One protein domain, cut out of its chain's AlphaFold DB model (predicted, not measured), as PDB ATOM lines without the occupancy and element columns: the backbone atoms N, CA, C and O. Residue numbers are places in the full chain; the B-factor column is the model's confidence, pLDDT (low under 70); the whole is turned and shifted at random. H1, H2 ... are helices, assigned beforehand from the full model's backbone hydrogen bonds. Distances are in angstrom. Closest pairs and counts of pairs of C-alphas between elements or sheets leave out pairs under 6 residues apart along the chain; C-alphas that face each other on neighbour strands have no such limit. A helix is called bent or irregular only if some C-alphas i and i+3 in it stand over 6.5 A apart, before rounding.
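What this domain is: This is residues 2 to 114 of the 116 residues of an uncharacterized protein of Pseudoramibacter alactolyticus ATCC 23263 (UniProt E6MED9). Two layers of helices cross each other: H6 lies in the middle of a row with H4 on one side and H7 folded back along the other, and the hairpin of H1 and H2 packs across H6 at a large angle. The short helices H3 and H5 lie toward one end of the long axis, H5 packing on the last part of H2. The printed part has 113 residues with seven named helices, H1 to H7 in chain order, and no named strand; its class is all helix. It is compact, with a radius of gyration of the C-alphas of 13.2 A and spans of 37 by 27 by 23 A.

How they stand to each other: H6, residues 75 to 92, is the hub and touches five helices. H7, residues 96 to 113, touches it at a shallow tilt of 28 degrees, opposite ways, a helical hairpin; the closest C-alphas are those of Cys 90 and Asp 96, 4.8 A apart. H4, residues 54 to 62, touches residues 80 to 84 of H6, also opposite ways at a shallow tilt of 28 degrees, with the C-alphas of Leu 56 and Val 84 closest at 5.8 A. H1, residues 2 to 19, touches H6 with residues 8 to 16 alone, about perpendicular but only just, at 71 degrees; the closest C-alphas are those of Lys 12 and Ile 85, 6.0 A. H2, residues 29 to 40, touches H6 with residues 32 to 36 alone, at a steep tilt of 69 degrees, only just short of perpendicular; the C-alphas of Leu 32 and Leu 78 are closest at 6.2 A. H1 and H2 form a helical hairpin at a shallow tilt of 29 degrees, with the C-alphas of Ala 11 and Ala 31 closest at 5.0 A. H5, residues 66 to 70, touches residues 36 to 40 of H2, closest at the C-alphas of Ala 40 and Leu 69, 5.0 A; it touches H6 only at the corner, and only just, with 3 pairs of C-alphas within 8 A, the closest Leu 69 and Pro 77 at 6.0 A. H3, residues 44 to 49, touches no helix but is near H4, the closest C-alphas being those of Leu 48 and Glu 57, 7.8 A. Every O i to N i+4 pair is within hydrogen-bond range in H1, H2, H3 and H6; H4 has 4 of 5, H7 12 of 14, and H5 0 of 1, with 1 of 2 O i to N i+3 pairs.

Where its parts are: H1 begins at C-alpha 2 (37.643, 10.452, -43.413) and is 25.8 A long. H6, from C-alpha 75 (22.513, 24.246, -29.919), and H7, to C-alpha 113 (13.983, 23.179, -33.568), each measure 25.3 A. H2 is 16.0 A, H4 12.2 A, H3 8.8 A and H5 6.9 A. H7 has a kink of 29 degrees near residue 103 and is irregular, with C-alphas 97 and 100 7.5 A apart.

The domain as a whole: The two C-alphas farthest apart, Gly 21 and Glu 45, are 38.4 A apart. The printed part has no cut; the link from H1 to H2 is short, and the other five are tight. The mean pLDDT of the printed part is 77.5, and residues 42 to 53, 55 to 56 and 59 to 73 are under 70.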
ATOM      1  N   ASP A   2      38.468  10.599 -42.200       75.25
ATOM      2  CA  ASP A   2      37.643  10.452 -43.413       75.25
ATOM      3  C   ASP A   2      36.131  10.689 -43.189       75.25
ATOM      4  O   ASP A   2      35.424  11.163 -44.073       75.25
ATOM      5  N   GLU A   3      35.625  10.397 -41.987       77.44
ATOM      6  CA  GLU A   3      34.203  10.548 -41.637       77.44
ATOM      7  C   GLU A   3      33.777  12.004 -41.438       77.44
ATOM      8  O   GLU A   3      32.697  12.385 -41.882       77.44
ATOM      9  N   LEU A   4      34.638  12.845 -40.855       77.69
ATOM     10  CA  LEU A   4      34.337  14.263 -40.657       77.69
ATOM     11  C   LEU A   4      34.249  15.000 -41.998       77.69
ATOM     12  O   LEU A   4      33.304  15.747 -42.233       77.69
ATOM     13  N   ALA A   5      35.204  14.748 -42.898       78.31
ATOM     14  CA  ALA A   5      35.197  15.323 -44.240       78.31
ATOM     15  C   ALA A   5      33.942  14.905 -45.027       78.31
ATOM     16  O   ALA A   5      33.281  15.751 -45.633       78.31
ATOM     17  N   LYS A   6      33.557  13.621 -44.951       83.38
ATOM     18  CA  LYS A   6      32.307  13.112 -45.538       83.38
ATOM     19  C   LYS A   6      31.076  13.774 -44.920       83.38
ATOM     20  O   LYS A   6      30.194  14.204 -45.657       83.38
ATOM     21  N   GLY A   7      31.027  13.905 -43.595       83.75
ATOM     22  CA  GLY A   7      29.933  14.571 -42.890       83.75
ATOM     23  C   GLY A   7      29.760  16.026 -43.329       83.75
ATOM     24  O   GLY A   7      28.653  16.438 -43.677       83.75
ATOM     25  N   ILE A   8      30.861  16.783 -43.399       83.38
ATOM     26  CA  ILE A   8      30.857  18.173 -43.876       83.38
ATOM     27  C   ILE A   8      30.362  18.232 -45.325       83.38
ATOM     28  O   ILE A   8      29.509  19.056 -45.645       83.38
ATOM     29  N   GLN A   9      30.831  17.337 -46.199       84.88
ATOM     30  CA  GLN A   9      30.393  17.298 -47.595       84.88
ATOM     31  C   GLN A   9      28.889  17.011 -47.730       84.88
ATOM     32  O   GLN A   9      28.210  17.661 -48.527       84.88
ATOM     33  N   VAL A  10      28.350  16.074 -46.942       88.88
ATOM     34  CA  VAL A  10      26.910  15.773 -46.915       88.88
ATOM     35  C   VAL A  10      26.115  16.988 -46.434       88.88
ATOM     36  O   VAL A  10      25.155  17.387 -47.097       88.88
ATOM     37  N   ALA A  11      26.541  17.619 -45.338       87.38
ATOM     38  CA  ALA A  11      25.901  18.818 -44.807       87.38
ATOM     39  C   ALA A  11      25.929  19.982 -45.815       87.38
ATOM     40  O   ALA A  11      24.900  20.623 -46.031       87.38
ATOM     41  N   LYS A  12      27.051  20.200 -46.518       88.19
ATOM     42  CA  LYS A  12      27.144  21.177 -47.621       88.19
ATOM     43  C   LYS A  12      26.169  20.856 -48.752       88.19
ATOM     44  O   LYS A  12      25.504  21.758 -49.261       88.19
ATOM     45  N   GLY A  13      26.053  19.588 -49.148       88.44
ATOM     46  CA  GLY A  13      25.121  19.158 -50.193       88.44
ATOM     47  C   GLY A  13      23.660  19.438 -49.829       88.44
ATOM     48  O   GLY A  13      22.912  19.997 -50.633       88.44
ATOM     49  N   GLN A  14      23.267  19.118 -48.596       88.44
ATOM     50  CA  GLN A  14      21.915  19.382 -48.097       88.44
ATOM     51  C   GLN A  14      21.630  20.874 -47.951       88.44
ATOM     52  O   GLN A  14      20.567  21.342 -48.358       88.44
ATOM     53  N   LEU A  15      22.593  21.640 -47.440       86.69
ATOM     54  CA  LEU A  15      22.443  23.078 -47.301       86.69
ATOM     55  C   LEU A  15      22.342  23.766 -48.664       86.69
ATOM     56  O   LEU A  15      21.476  24.607 -48.866       86.69
ATOM     57  N   THR A  16      23.142  23.339 -49.640       86.12
ATOM     58  CA  THR A  16      23.047  23.801 -51.032       86.12
ATOM     59  C   THR A  16      21.664  23.521 -51.623       86.12
ATOM     60  O   THR A  16      21.070  24.393 -52.264       86.12
ATOM     61  N   ALA A  17      21.116  22.325 -51.385       86.75
ATOM     62  CA  ALA A  17      19.764  21.980 -51.812       86.75
ATOM     63  C   ALA A  17      18.710  22.866 -51.127       86.75
ATOM     64  O   ALA A  17      17.800  23.348 -51.801       86.75
ATOM     65  N   MET A  18      18.860  23.150 -49.831       84.50
ATOM     66  CA  MET A  18      17.963  24.032 -49.081       84.50
ATOM     67  C   MET A  18      18.010  25.478 -49.594       84.50
ATOM     68  O   MET A  18      16.966  26.060 -49.882       84.50
ATOM     69  N   LEU A  19      19.209  26.042 -49.780       79.06
ATOM     70  CA  LEU A  19      19.412  27.394 -50.319       79.06
ATOM     71  C   LEU A  19      18.857  27.537 -51.743       79.06
ATOM     72  O   LEU A  19      18.377  28.601 -52.123       79.06
ATOM     73  N   SER A  20      18.864  26.443 -52.507       80.56
ATOM     74  CA  SER A  20      18.271  26.370 -53.846       80.56
ATOM     75  C   SER A  20      16.750  26.142 -53.840       80.56
ATOM     76  O   SER A  20      16.167  25.963 -54.908       80.56
ATOM     77  N   GLY A  21      16.105  26.070 -52.669       79.94
ATOM     78  CA  GLY A  21      14.672  25.777 -52.527       79.94
ATOM     79  C   GLY A  21      14.279  24.330 -52.848       79.94
ATOM     80  O   GLY A  21      13.103  24.043 -53.049       79.94
ATOM     81  N   LYS A  22      15.252  23.416 -52.923       81.62
ATOM     82  CA  LYS A  22      15.067  22.000 -53.285       81.62
ATOM     83  C   LYS A  22      14.949  21.069 -52.077       81.62
ATOM     84  O   LYS A  22      14.629  19.899 -52.258       81.62
ATOM     85  N   ALA A  23      15.231  21.556 -50.870       81.06
ATOM     86  CA  ALA A  23      15.165  20.775 -49.640       81.06
ATOM     87  C   ALA A  23      14.639  21.612 -48.467       81.06
ATOM     88  O   ALA A  23      14.779  22.836 -48.453       81.06
ATOM     89  N   GLN A  24      14.041  20.938 -47.485       78.31
ATOM     90  CA  GLN A  24      13.615  21.547 -46.225       78.31
ATOM     91  C   GLN A  24      14.729  21.448 -45.174       78.31
ATOM     92  O   GLN A  24      15.608  20.587 -45.267       78.31
ATOM     93  N   ILE A  25      14.700  22.313 -44.164       72.44
ATOM     94  CA  ILE A  25      15.730  22.384 -43.115       72.44
ATOM     95  C   ILE A  25      15.784  21.127 -42.234       72.44
ATOM     96  O   ILE A  25      16.846  20.744 -41.754       72.44
ATOM     97  N   GLU A  26      14.678  20.408 -42.083       80.44
ATOM     98  CA  GLU A  26      14.599  19.143 -41.349       80.44
ATOM     99  C   GLU A  26      15.547  18.099 -41.946       80.44
ATOM    100  O   GLU A  26      16.066  17.243 -41.233       80.44
ATOM    101  N   THR A  27      15.831  18.200 -43.249       79.56
ATOM    102  CA  THR A  27      16.786  17.315 -43.921       79.56
ATOM    103  C   THR A  27      18.236  17.633 -43.567       79.56
ATOM    104  O   THR A  27      19.045  16.712 -43.577       79.56
ATOM    105  N   LEU A  28      18.540  18.887 -43.201       81.50
ATOM    106  CA  LEU A  28      19.870  19.385 -42.831       81.50
ATOM    107  C   LEU A  28      20.273  18.985 -41.401       81.50
ATOM    108  O   LEU A  28      21.456  18.781 -41.121       81.50
ATOM    109  N   MET A  29      19.304  18.876 -40.487       83.19
ATOM    110  CA  MET A  29      19.573  18.641 -39.060       83.19
ATOM    111  C   MET A  29      20.348  17.353 -38.769       83.19
ATOM    112  O   MET A  29      21.338  17.434 -38.040       83.19
ATOM    113  N   PRO A  30      20.010  16.191 -39.359       85.38
ATOM    114  CA  PRO A  30      20.786  14.972 -39.156       85.38
ATOM    115  C   PRO A  30      22.240  15.098 -39.623       85.38
ATOM    116  O   PRO A  30      23.132  14.556 -38.976       85.38
ATOM    117  N   ALA A  31      22.507  15.825 -40.715       85.75
ATOM    118  CA  ALA A  31      23.873  15.991 -41.210       85.75
ATOM    119  C   ALA A  31      24.693  16.940 -40.334       85.75
ATOM    120  O   ALA A  31      25.844  16.638 -40.025       85.75
ATOM    121  N   LEU A  32      24.105  18.052 -39.881       85.19
ATOM    122  CA  LEU A  32      24.770  18.943 -38.928       85.19
ATOM    123  C   LEU A  32      25.021  18.243 -37.586       85.19
ATOM    124  O   LEU A  32      26.100  18.402 -37.015       85.19
ATOM    125  N   GLN A  33      24.078  17.419 -37.120       83.62
ATOM    126  CA  GLN A  33      24.255  16.590 -35.928       83.62
ATOM    127  C   GLN A  33      25.390  15.582 -36.112       83.62
ATOM    128  O   GLN A  33      26.271  15.534 -35.267       83.62
ATOM    129  N   ALA A  34      25.451  14.863 -37.235       84.81
ATOM    130  CA  ALA A  34      26.527  13.906 -37.497       84.81
ATOM    131  C   ALA A  34      27.919  14.563 -37.504       84.81
ATOM    132  O   ALA A  34      28.866  14.015 -36.937       84.81
ATOM    133  N   VAL A  35      28.054  15.754 -38.100       83.94
ATOM    134  CA  VAL A  35      29.312  16.525 -38.065       83.94
ATOM    135  C   VAL A  35      29.656  16.934 -36.634       83.94
ATOM    136  O   VAL A  35      30.801  16.799 -36.211       83.94
ATOM    137  N   THR A  36      28.660  17.391 -35.879       80.38
ATOM    138  CA  THR A  36      28.821  17.830 -34.488       80.38
ATOM    139  C   THR A  36      29.209  16.671 -33.569       80.38
ATOM    140  O   THR A  36      30.134  16.811 -32.779       80.38
ATOM    141  N   ASP A  37      28.570  15.511 -33.715       81.94
ATOM    142  CA  ASP A  37      28.866  14.294 -32.953       81.94
ATOM    143  C   ASP A  37      30.268  13.772 -33.279       81.94
ATOM    144  O   ASP A  37      31.022  13.394 -32.383       81.94
ATOM    145  N   THR A  38      30.655  13.819 -34.559       80.38
ATOM    146  CA  THR A  38      32.013  13.462 -34.989       80.38
ATOM    147  C   THR A  38      33.046  14.408 -34.379       80.38
ATOM    148  O   THR A  38      34.097  13.948 -33.951       80.38
ATOM    149  N   LEU A  39      32.763  15.713 -34.305       76.00
ATOM    150  CA  LEU A  39      33.642  16.686 -33.645       76.00
ATOM    151  C   LEU A  39      33.707  16.466 -32.128       76.00
ATOM    152  O   LEU A  39      34.790  16.535 -31.561       76.00
ATOM    153  N   ALA A  40      32.582  16.161 -31.478       74.12
ATOM    154  CA  ALA A  40      32.522  15.894 -30.038       74.12
ATOM    155  C   ALA A  40      33.260  14.608 -29.632       74.12
ATOM    156  O   ALA A  40      33.750  14.502 -28.511       74.12
ATOM    157  N   ALA A  41      33.356  13.632 -30.539       74.12
ATOM    158  CA  ALA A  41      34.094  12.390 -30.323       74.12
ATOM    159  C   ALA A  41      35.623  12.550 -30.444       74.12
ATOM    160  O   ALA A  41      36.363  11.608 -30.152       74.12
ATOM    161  N   VAL A  42      36.110  13.715 -30.884       69.44
ATOM    162  CA  VAL A  42      37.538  14.000 -31.053       69.44
ATOM    163  C   VAL A  42      38.025  14.850 -29.875       69.44
ATOM    164  O   VAL A  42      37.387  15.828 -29.497       69.44
ATOM    165  N   SER A  43      39.166  14.482 -29.284       63.59
ATOM    166  CA  SER A  43      39.798  15.281 -28.227       63.59
ATOM    167  C   SER A  43      40.208  16.667 -28.742       63.59
ATOM    168  O   SER A  43      40.401  16.862 -29.938       63.59
ATOM    169  N   GLU A  44      40.404  17.636 -27.847       63.47
ATOM    170  CA  GLU A  44      40.831  18.997 -28.211       63.47
ATOM    171  C   GLU A  44      42.133  19.016 -29.041       63.47
ATOM    172  O   GLU A  44      42.196  19.652 -30.093       63.47
ATOM    173  N   GLU A  45      43.134  18.223 -28.643       61.78
ATOM    174  CA  GLU A  45      44.362  17.998 -29.424       61.78
ATOM    175  C   GLU A  45      44.078  17.316 -30.771       61.78
ATOM    176  O   GLU A  45      44.700  17.630 -31.787       61.78
ATOM    177  N   GLY A  46      43.099  16.411 -30.796       66.25
ATOM    178  CA  GLY A  46      42.633  15.757 -32.008       66.25
ATOM    179  C   GLY A  46      42.018  16.746 -33.000       66.25
ATOM    180  O   GLY A  46      42.302  16.644 -34.188       66.25
ATOM    181  N   ILE A  47      41.253  17.740 -32.537       64.88
ATOM    182  CA  ILE A  47      40.619  18.761 -33.387       64.88
ATOM    183  C   ILE A  47      41.661  19.651 -34.060       64.88
ATOM    184  O   ILE A  47      41.547  19.915 -35.254       64.88
ATOM    185  N   LEU A  48      42.713  20.039 -33.338       62.56
ATOM    186  CA  LEU A  48      43.835  20.800 -33.900       62.56
ATOM    187  C   LEU A  48      44.672  19.978 -34.894       62.56
ATOM    188  O   LEU A  48      45.343  20.539 -35.756       62.56
ATOM    189  N   SER A  49      44.629  18.648 -34.789       65.56
ATOM    190  CA  SER A  49      45.278  17.734 -35.739       65.56
ATOM    191  C   SER A  49      44.405  17.371 -36.950       65.56
ATOM    192  O   SER A  49      44.891  16.739 -37.891       65.56
ATOM    193  N   LEU A  50      43.121  17.755 -36.949       67.81
ATOM    194  CA  LEU A  50      42.230  17.545 -38.085       67.81
ATOM    195  C   LEU A  50      42.545  18.563 -39.185       67.81
ATOM    196  O   LEU A  50      42.660  19.758 -38.937       67.81
ATOM    197  N   ALA A  51      42.592  18.093 -40.433       66.00
ATOM    198  CA  ALA A  51      42.583  18.963 -41.605       66.00
ATOM    199  C   ALA A  51      41.189  19.595 -41.773       66.00
ATOM    200  O   ALA A  51      40.387  19.175 -42.610       66.00
ATOM    201  N   LEU A  52      40.869  20.561 -40.916       68.31
ATOM    202  CA  LEU A  52      39.639  21.333 -40.994       68.31
ATOM    203  C   LEU A  52      39.755  22.383 -42.103       68.31
ATOM    204  O   LEU A  52      40.839  22.916 -42.355       68.31
ATOM    205  N   PRO A  53      38.638  22.761 -42.744       68.06
ATOM    206  CA  PRO A  53      38.603  23.992 -43.511       68.06
ATOM    207  C   PRO A  53      39.093  25.166 -42.636       68.06
ATOM    208  O   PRO A  53      38.602  25.316 -41.513       68.06
ATOM    209  N   PRO A  54      39.991  26.049 -43.121       72.31
ATOM    210  CA  PRO A  54      40.596  27.111 -42.301       72.31
ATOM    211  C   PRO A  54      39.600  28.084 -41.652       72.31
ATOM    212  O   PRO A  54      39.954  28.859 -40.765       72.31
ATOM    213  N   ARG A  55      38.358  28.134 -42.144       69.44
ATOM    214  CA  ARG A  55      37.266  28.889 -41.515       69.44
ATOM    215  C   ARG A  55      36.587  28.112 -40.396       69.44
ATOM    216  O   ARG A  55      36.291  28.718 -39.377       69.44
ATOM    217  N   LEU A  56      36.388  26.806 -40.563       69.12
ATOM    218  CA  LEU A  56      35.824  25.946 -39.525       69.12
ATOM    219  C   LEU A  56      36.723  25.922 -38.294       69.12
ATOM    220  O   LEU A  56      36.243  26.111 -37.186       69.12
ATOM    221  N   GLU A  57      38.028  25.788 -38.506       71.94
ATOM    222  CA  GLU A  57      39.023  25.852 -37.437       71.94
ATOM    223  C   GLU A  57      38.966  27.188 -36.681       71.94
ATOM    224  O   GLU A  57      38.809  27.211 -35.461       71.94
ATOM    225  N   ARG A  58      39.008  28.316 -37.410       71.31
ATOM    226  CA  ARG A  58      38.924  29.658 -36.813       71.31
ATOM    227  C   ARG A  58      37.649  29.859 -36.007       71.31
ATOM    228  O   ARG A  58      37.718  30.430 -34.925       71.31
ATOM    229  N   GLU A  59      36.516  29.390 -36.513       69.44
ATOM    230  CA  GLU A  59      35.228  29.601 -35.859       69.44
ATOM    231  C   GLU A  59      35.057  28.717 -34.618       69.44
ATOM    232  O   GLU A  59      34.582  29.193 -33.587       69.44
ATOM    233  N   LEU A  60      35.522  27.463 -34.673       68.50
ATOM    234  CA  LEU A  60      35.536  26.557 -33.520       68.50
ATOM    235  C   LEU A  60      36.419  27.097 -32.383       68.50
ATOM    236  O   LEU A  60      36.019  27.039 -31.216       68.50
ATOM    237  N   VAL A  61      37.579  27.674 -32.723       68.56
ATOM    238  CA  VAL A  61      38.484  28.331 -31.765       68.56
ATOM    239  C   VAL A  61      37.877  29.634 -31.231       68.56
ATOM    240  O   VAL A  61      37.821  29.837 -30.018       68.56
ATOM    241  N   ALA A  62      37.384  30.513 -32.111       65.06
ATOM    242  CA  ALA A  62      36.864  31.832 -31.742       65.06
ATOM    243  C   ALA A  62      35.628  31.751 -30.836       65.06
ATOM    244  O   ALA A  62      35.499  32.525 -29.887       65.06
ATOM    245  N   GLN A  63      34.738  30.793 -31.095       58.94
ATOM    246  CA  GLN A  63      33.515  30.611 -30.319       58.94
ATOM    247  C   GLN A  63      33.706  29.702 -29.084       58.94
ATOM    248  O   GLN A  63      32.730  29.393 -28.404       58.94
ATOM    249  N   LYS A  64      34.944  29.288 -28.754       61.94
ATOM    250  CA  LYS A  64      35.269  28.419 -27.599       61.94
ATOM    251  C   LYS A  64      34.452  27.114 -27.562       61.94
ATOM    252  O   LYS A  64      34.114  26.609 -26.492       61.94
ATOM    253  N   ILE A  65      34.124  26.564 -28.732       61.81
ATOM    254  CA  ILE A  65      33.108  25.500 -28.903       61.81
ATOM    255  C   ILE A  65      33.617  24.118 -28.503       61.81
ATOM    256  O   ILE A  65      32.827  23.211 -28.243       61.81
ATOM    257  N   LEU A  66      34.933  23.992 -28.351       54.44
ATOM    258  CA  LEU A  66      35.590  22.818 -27.786       54.44
ATOM    259  C   LEU A  66      34.943  22.385 -26.455       54.44
ATOM    260  O   LEU A  66      34.788  21.195 -26.207       54.44
ATOM    261  N   PHE A  67      34.467  23.336 -25.642       48.84
ATOM    262  CA  PHE A  67      33.844  23.060 -24.343       48.84
ATOM    263  C   PHE A  67      32.331  22.703 -24.421       48.84
ATOM    264  O   PHE A  67      31.923  21.698 -23.832       48.84
ATOM    265  N   PRO A  68      31.471  23.428 -25.172       56.72
ATOM    266  CA  PRO A  68      30.089  23.021 -25.463       56.72
ATOM    267  C   PRO A  68      29.928  21.635 -26.108       56.72
ATOM    268  O   PRO A  68      29.033  20.893 -25.708       56.72
ATOM    269  N   LEU A  69      30.814  21.250 -27.038       56.88
ATOM    270  CA  LEU A  69      30.802  19.919 -27.672       56.88
ATOM    271  C   LEU A  69      30.891  18.778 -26.643       56.88
ATOM    272  O   LEU A  69      30.255  17.742 -26.813       56.88
ATOM    273  N   MET A  70      31.624  18.993 -25.546       53.56
ATOM    274  CA  MET A  70      31.856  17.991 -24.500       53.56
ATOM    275  C   MET A  70      30.798  17.988 -23.384       53.56
ATOM    276  O   MET A  70      30.738  17.047 -22.598       53.56
ATOM    277  N   THR A  71      29.952  19.020 -23.291       57.75
ATOM    278  CA  THR A  71      29.008  19.208 -22.166       57.75
ATOM    279  C   THR A  71      27.553  18.875 -22.507       57.75
ATOM    280  O   THR A  71      26.663  19.073 -21.682       57.75
ATOM    281  N   GLY A  72      27.285  18.354 -23.708       58.69
ATOM    282  CA  GLY A  72      25.941  17.935 -24.126       58.69
ATOM    283  C   GLY A  72      25.006  19.083 -24.525       58.69
ATOM    284  O   GLY A  72      23.848  18.828 -24.863       58.69
ATOM    285  N   ARG A  73      25.495  20.331 -24.547       67.25
ATOM    286  CA  ARG A  73      24.780  21.474 -25.133       67.25
ATOM    287  C   ARG A  73      24.827  21.357 -26.648       67.25
ATOM    288  O   ARG A  73      25.886  21.490 -27.247       67.25
ATOM    289  N   ARG A  74      23.683  21.087 -27.278       70.38
ATOM    290  CA  ARG A  74      23.628  20.777 -28.719       70.38
ATOM    291  C   ARG A  74      23.511  22.015 -29.599       70.38
ATOM    292  O   ARG A  74      24.055  22.030 -30.698       70.38
ATOM    293  N   ARG A  75      22.840  23.062 -29.115       78.50
ATOM    294  CA  ARG A  75      22.513  24.246 -29.919       78.50
ATOM    295  C   ARG A  75      23.752  25.042 -30.332       78.50
ATOM    296  O   ARG A  75      23.886  25.370 -31.505       78.50
ATOM    297  N   GLU A  76      24.660  25.335 -29.404       78.12
ATOM    298  CA  GLU A  76      25.845  26.167 -29.676       78.12
ATOM    299  C   GLU A  76      26.822  25.491 -30.664       78.12
ATOM    300  O   GLU A  76      27.203  26.141 -31.643       78.12
ATOM    301  N   PRO A  77      27.161  24.192 -30.515       78.12
ATOM    302  CA  PRO A  77      27.950  23.479 -31.515       78.12
ATOM    303  C   PRO A  77      27.280  23.384 -32.886       78.12
ATOM    304  O   PRO A  77      27.913  23.695 -33.895       78.12
ATOM    305  N   LEU A  78      25.992  23.019 -32.935       81.56
ATOM    306  CA  LEU A  78      25.243  22.932 -34.191       81.56
ATOM    307  C   LEU A  78      25.170  24.281 -34.898       81.56
ATOM    308  O   LEU A  78      25.312  24.339 -36.122       81.56
ATOM    309  N   ARG A  79      24.975  25.363 -34.133       82.94
ATOM    310  CA  ARG A  79      24.962  26.723 -34.667       82.94
ATOM    311  C   ARG A  79      26.263  26.998 -35.395       82.94
ATOM    312  O   ARG A  79      26.223  27.372 -36.554       82.94
ATOM    313  N   ALA A  80      27.405  26.789 -34.754       78.88
ATOM    314  CA  ALA A  80      28.676  27.165 -35.355       78.88
ATOM    315  C   ALA A  80      29.085  26.292 -36.536       78.88
ATOM    316  O   ALA A  80      29.524  26.823 -37.555       78.88
ATOM    317  N   VAL A  81      28.887  24.974 -36.435       82.25
ATOM    318  CA  VAL A  81      29.096  24.064 -37.566       82.25
ATOM    319  C   VAL A  81      28.208  24.492 -38.738       82.25
ATOM    320  O   VAL A  81      28.691  24.647 -39.860       82.25
ATOM    321  N   GLY A  82      26.929  24.769 -38.474       85.88
ATOM    322  CA  GLY A  82      25.985  25.245 -39.480       85.88
ATOM    323  C   GLY A  82      26.361  26.599 -40.081       85.88
ATOM    324  O   GLY A  82      26.311  26.745 -41.297       85.88
ATOM    325  N   THR A  83      26.805  27.565 -39.273       84.50
ATOM    326  CA  THR A  83      27.244  28.894 -39.727       84.50
ATOM    327  C   THR A  83      28.435  28.805 -40.678       84.50
ATOM    328  O   THR A  83      28.449  29.473 -41.712       84.50
ATOM    329  N   VAL A  84      29.418  27.955 -40.375       82.44
ATOM    330  CA  VAL A  84      30.589  27.780 -41.242       82.44
ATOM    331  C   VAL A  84      30.208  27.109 -42.557       82.44
ATOM    332  O   VAL A  84      30.572  27.599 -43.626       82.44
ATOM    333  N   ILE A  85      29.452  26.012 -42.489       83.88
ATOM    334  CA  ILE A  85      28.998  25.281 -43.678       83.88
ATOM    335  C   ILE A  85      28.123  26.190 -44.551       83.88
ATOM    336  O   ILE A  85      28.267  26.191 -45.773       83.88
ATOM    337  N   LEU A  86      27.282  27.026 -43.935       86.12
ATOM    338  CA  LEU A  86      26.482  28.042 -44.619       86.12
ATOM    339  C   LEU A  86      27.330  29.054 -45.356       86.12
ATOM    340  O   LEU A  86      27.086  29.302 -46.535       86.12
ATOM    341  N   TYR A  87      28.327  29.603 -44.678       84.06
ATOM    342  CA  TYR A  87      29.240  30.533 -45.304       84.06
ATOM    343  C   TYR A  87      29.919  29.901 -46.533       84.06
ATOM    344  O   TYR A  87      29.946  30.504 -47.606       84.06
ATOM    345  N   GLU A  88      30.437  28.675 -46.401       82.81
ATOM    346  CA  GLU A  88      31.081  27.980 -47.517       82.81
ATOM    347  C   GLU A  88      30.122  27.737 -48.685       82.81
ATOM    348  O   GLU A  88      30.485  27.993 -49.830       82.81
ATOM    349  N   CYS A  89      28.887  27.311 -48.412       85.25
ATOM    350  CA  CYS A  89      27.864  27.148 -49.443       85.25
ATOM    351  C   CYS A  89      27.536  28.467 -50.152       85.25
ATOM    352  O   CYS A  89      27.368  28.473 -51.369       85.25
ATOM    353  N   CYS A  90      27.463  29.586 -49.427       85.94
ATOM    354  CA  CYS A  90      27.234  30.895 -50.036       85.94
ATOM    355  C   CYS A  90      28.376  31.296 -50.982       85.94
ATOM    356  O   CYS A  90      28.104  31.806 -52.068       85.94
ATOM    357  N   VAL A  91      29.632  31.021 -50.614       85.31
ATOM    358  CA  VAL A  91      30.794  31.261 -51.488       85.31
ATOM    359  C   VAL A  91      30.766  30.359 -52.719       85.31
ATOM    360  O   VAL A  91      30.904  30.856 -53.836       85.31
ATOM    361  N   ASP A  92      30.539  29.056 -52.536       84.06
ATOM    362  CA  ASP A  92      30.498  28.082 -53.634       84.06
ATOM    363  C   ASP A  92      29.397  28.431 -54.657       84.06
ATOM    364  O   ASP A  92      29.577  28.278 -55.868       84.06
ATOM    365  N   LEU A  93      28.269  28.965 -54.177       83.38
ATOM    366  CA  LEU A  93      27.133  29.403 -54.991       83.38
ATOM    367  C   LEU A  93      27.250  30.837 -55.529       83.38
ATOM    368  O   LEU A  93      26.383  31.250 -56.299       83.38
ATOM    369  N   LYS A  94      28.302  31.584 -55.168       88.31
ATOM    370  CA  LYS A  94      28.488  33.004 -55.528       88.31
ATOM    371  C   LYS A  94      27.322  33.902 -55.079       88.31
ATOM    372  O   LYS A  94      26.856  34.747 -55.840       88.31
ATOM    373  N   ILE A  95      26.839  33.673 -53.858       84.56
ATOM    374  CA  ILE A  95      25.793  34.454 -53.173       84.56
ATOM    375  C   ILE A  95      26.273  34.922 -51.789       84.56
ATOM    376  O   ILE A  95      25.506  34.966 -50.825       84.56
ATOM    377  N   ASP A  96      27.570  35.191 -51.647       85.56
ATOM    378  CA  ASP A  96      28.189  35.598 -50.384       85.56
ATOM    379  C   ASP A  96      27.629  36.924 -49.840       85.56
ATOM    380  O   ASP A  96      27.571  37.107 -48.625       85.56
ATOM    381  N   ASP A  97      27.089  37.780 -50.707       88.56
ATOM    382  CA  ASP A  97      26.320  38.977 -50.349       88.56
ATOM    383  C   ASP A  97      25.022  38.662 -49.577       88.56
ATOM    384  O   ASP A  97      24.540  39.483 -48.795       88.56
ATOM    385  N   GLN A  98      24.472  37.454 -49.739       86.25
ATOM    386  CA  GLN A  98      23.270  36.992 -49.038       86.25
ATOM    387  C   GLN A  98      23.566  36.221 -47.748       86.25
ATOM    388  O   GLN A  98      22.623  35.814 -47.062       86.25
ATOM    389  N   TYR A  99      24.841  36.014 -47.404       86.62
ATOM    390  CA  TYR A  99      25.239  35.220 -46.240       86.62
ATOM    391  C   TYR A  99      24.542  35.683 -44.958       86.62
ATOM    392  O   TYR A  99      23.958  34.865 -44.257       86.62
ATOM    393  N   GLU A 100      24.529  36.988 -44.683       88.50
ATOM    394  CA  GLU A 100      23.978  37.514 -43.429       88.50
ATOM    395  C   GLU A 100      22.470  37.262 -43.307       88.50
ATOM    396  O   GLU A 100      21.973  36.849 -42.260       88.50
ATOM    397  N   LYS A 101      21.738  37.412 -44.417       89.31
ATOM    398  CA  LYS A 101      20.306  37.097 -44.486       89.31
ATOM    399  C   LYS A 101      20.051  35.618 -44.198       89.31
ATOM    400  O   LYS A 101      19.123  35.277 -43.466       89.31
ATOM    401  N   TRP A 102      20.859  34.737 -44.782       86.44
ATOM    402  CA  TRP A 102      20.732  33.302 -44.554       86.44
ATOM    403  C   TRP A 102      21.192  32.882 -43.162       86.44
ATOM    404  O   TRP A 102      20.598  31.963 -42.604       86.44
ATOM    405  N   ARG A 103      22.184  33.562 -42.581       88.25
ATOM    406  CA  ARG A 103      22.663  33.329 -41.215       88.25
ATOM    407  C   ARG A 103      21.557  33.600 -40.206       88.25
ATOM    408  O   ARG A 103      21.266  32.726 -39.399       88.25
ATOM    409  N   ILE A 104      20.895  34.754 -40.311       88.19
ATOM    410  CA  ILE A 104      19.753  35.108 -39.455       88.19
ATOM    411  C   ILE A 104      18.653  34.052 -39.583       88.19
ATOM    412  O   ILE A 104      18.222  33.481 -38.585       88.19
ATOM    413  N   ARG A 105      18.260  33.715 -40.818       84.94
ATOM    414  CA  ARG A 105      17.232  32.696 -41.062       84.94
ATOM    415  C   ARG A 105      17.618  31.326 -40.498       84.94
ATOM    416  O   ARG A 105      16.771  30.613 -39.974       84.94
ATOM    417  N   PHE A 106      18.882  30.936 -40.623       84.62
ATOM    418  CA  PHE A 106      19.385  29.687 -40.068       84.62
ATOM    419  C   PHE A 106      19.315  29.684 -38.535       84.62
ATOM    420  O   PHE A 106      18.849  28.707 -37.956       84.62
ATOM    421  N   GLU A 107      19.707  30.778 -37.877       85.19
ATOM    422  CA  GLU A 107      19.626  30.926 -36.419       85.19
ATOM    423  C   GLU A 107      18.180  30.885 -35.901       85.19
ATOM    424  O   GLU A 107      17.912  30.223 -34.896       85.19
ATOM    425  N   GLU A 108      17.243  31.532 -36.600       85.75
ATOM    426  CA  GLU A 108      15.808  31.480 -36.291       85.75
ATOM    427  C   GLU A 108      15.270  30.051 -36.358       85.75
ATOM    428  O   GLU A 108      14.537  29.612 -35.472       85.75
ATOM    429  N   ILE A 109      15.649  29.308 -37.395       80.19
ATOM    430  CA  ILE A 109      15.209  27.925 -37.563       80.19
ATOM    431  C   ILE A 109      15.835  27.022 -36.497       80.19
ATOM    432  O   ILE A 109      15.145  26.197 -35.901       80.19
ATOM    433  N   LEU A 110      17.122  27.207 -36.204       81.44
ATOM    434  CA  LEU A 110      17.806  26.477 -35.141       81.44
ATOM    435  C   LEU A 110      17.115  26.700 -33.784       81.44
ATOM    436  O   LEU A 110      16.929  25.748 -33.031       81.44
ATOM    437  N   ALA A 111      16.694  27.937 -33.498       83.31
ATOM    438  CA  ALA A 111      15.968  28.299 -32.282       83.31
ATOM    439  C   ALA A 111      14.592  27.626 -32.164       83.31
ATOM    440  O   ALA A 111      14.156  27.310 -31.062       83.31
ATOM    441  N   GLN A 112      13.902  27.422 -33.289       82.12
ATOM    442  CA  GLN A 112      12.599  26.747 -33.317       82.12
ATOM    443  C   GLN A 112      12.726  25.239 -33.083       82.12
ATOM    444  O   GLN A 112      11.861  24.640 -32.450       82.12
ATOM    445  N   LEU A 113      13.790  24.628 -33.607       77.50
ATOM    446  CA  LEU A 113      13.983  23.179 -33.568       77.50
ATOM    447  C   LEU A 113      14.650  22.697 -32.277       77.50
ATOM    448  O   LEU A 113      14.375  21.587 -31.825       77.50
ATOM    449  N   ILE A 114      15.539  23.506 -31.697       76.12
ATOM    450  CA  ILE A 114      16.321  23.149 -30.513       76.12
ATOM    451  C   ILE A 114      16.181  24.282 -29.491       76.12
ATOM    452  O   ILE A 114      16.921  25.268 -29.580       76.12
TER     453      ILE A 114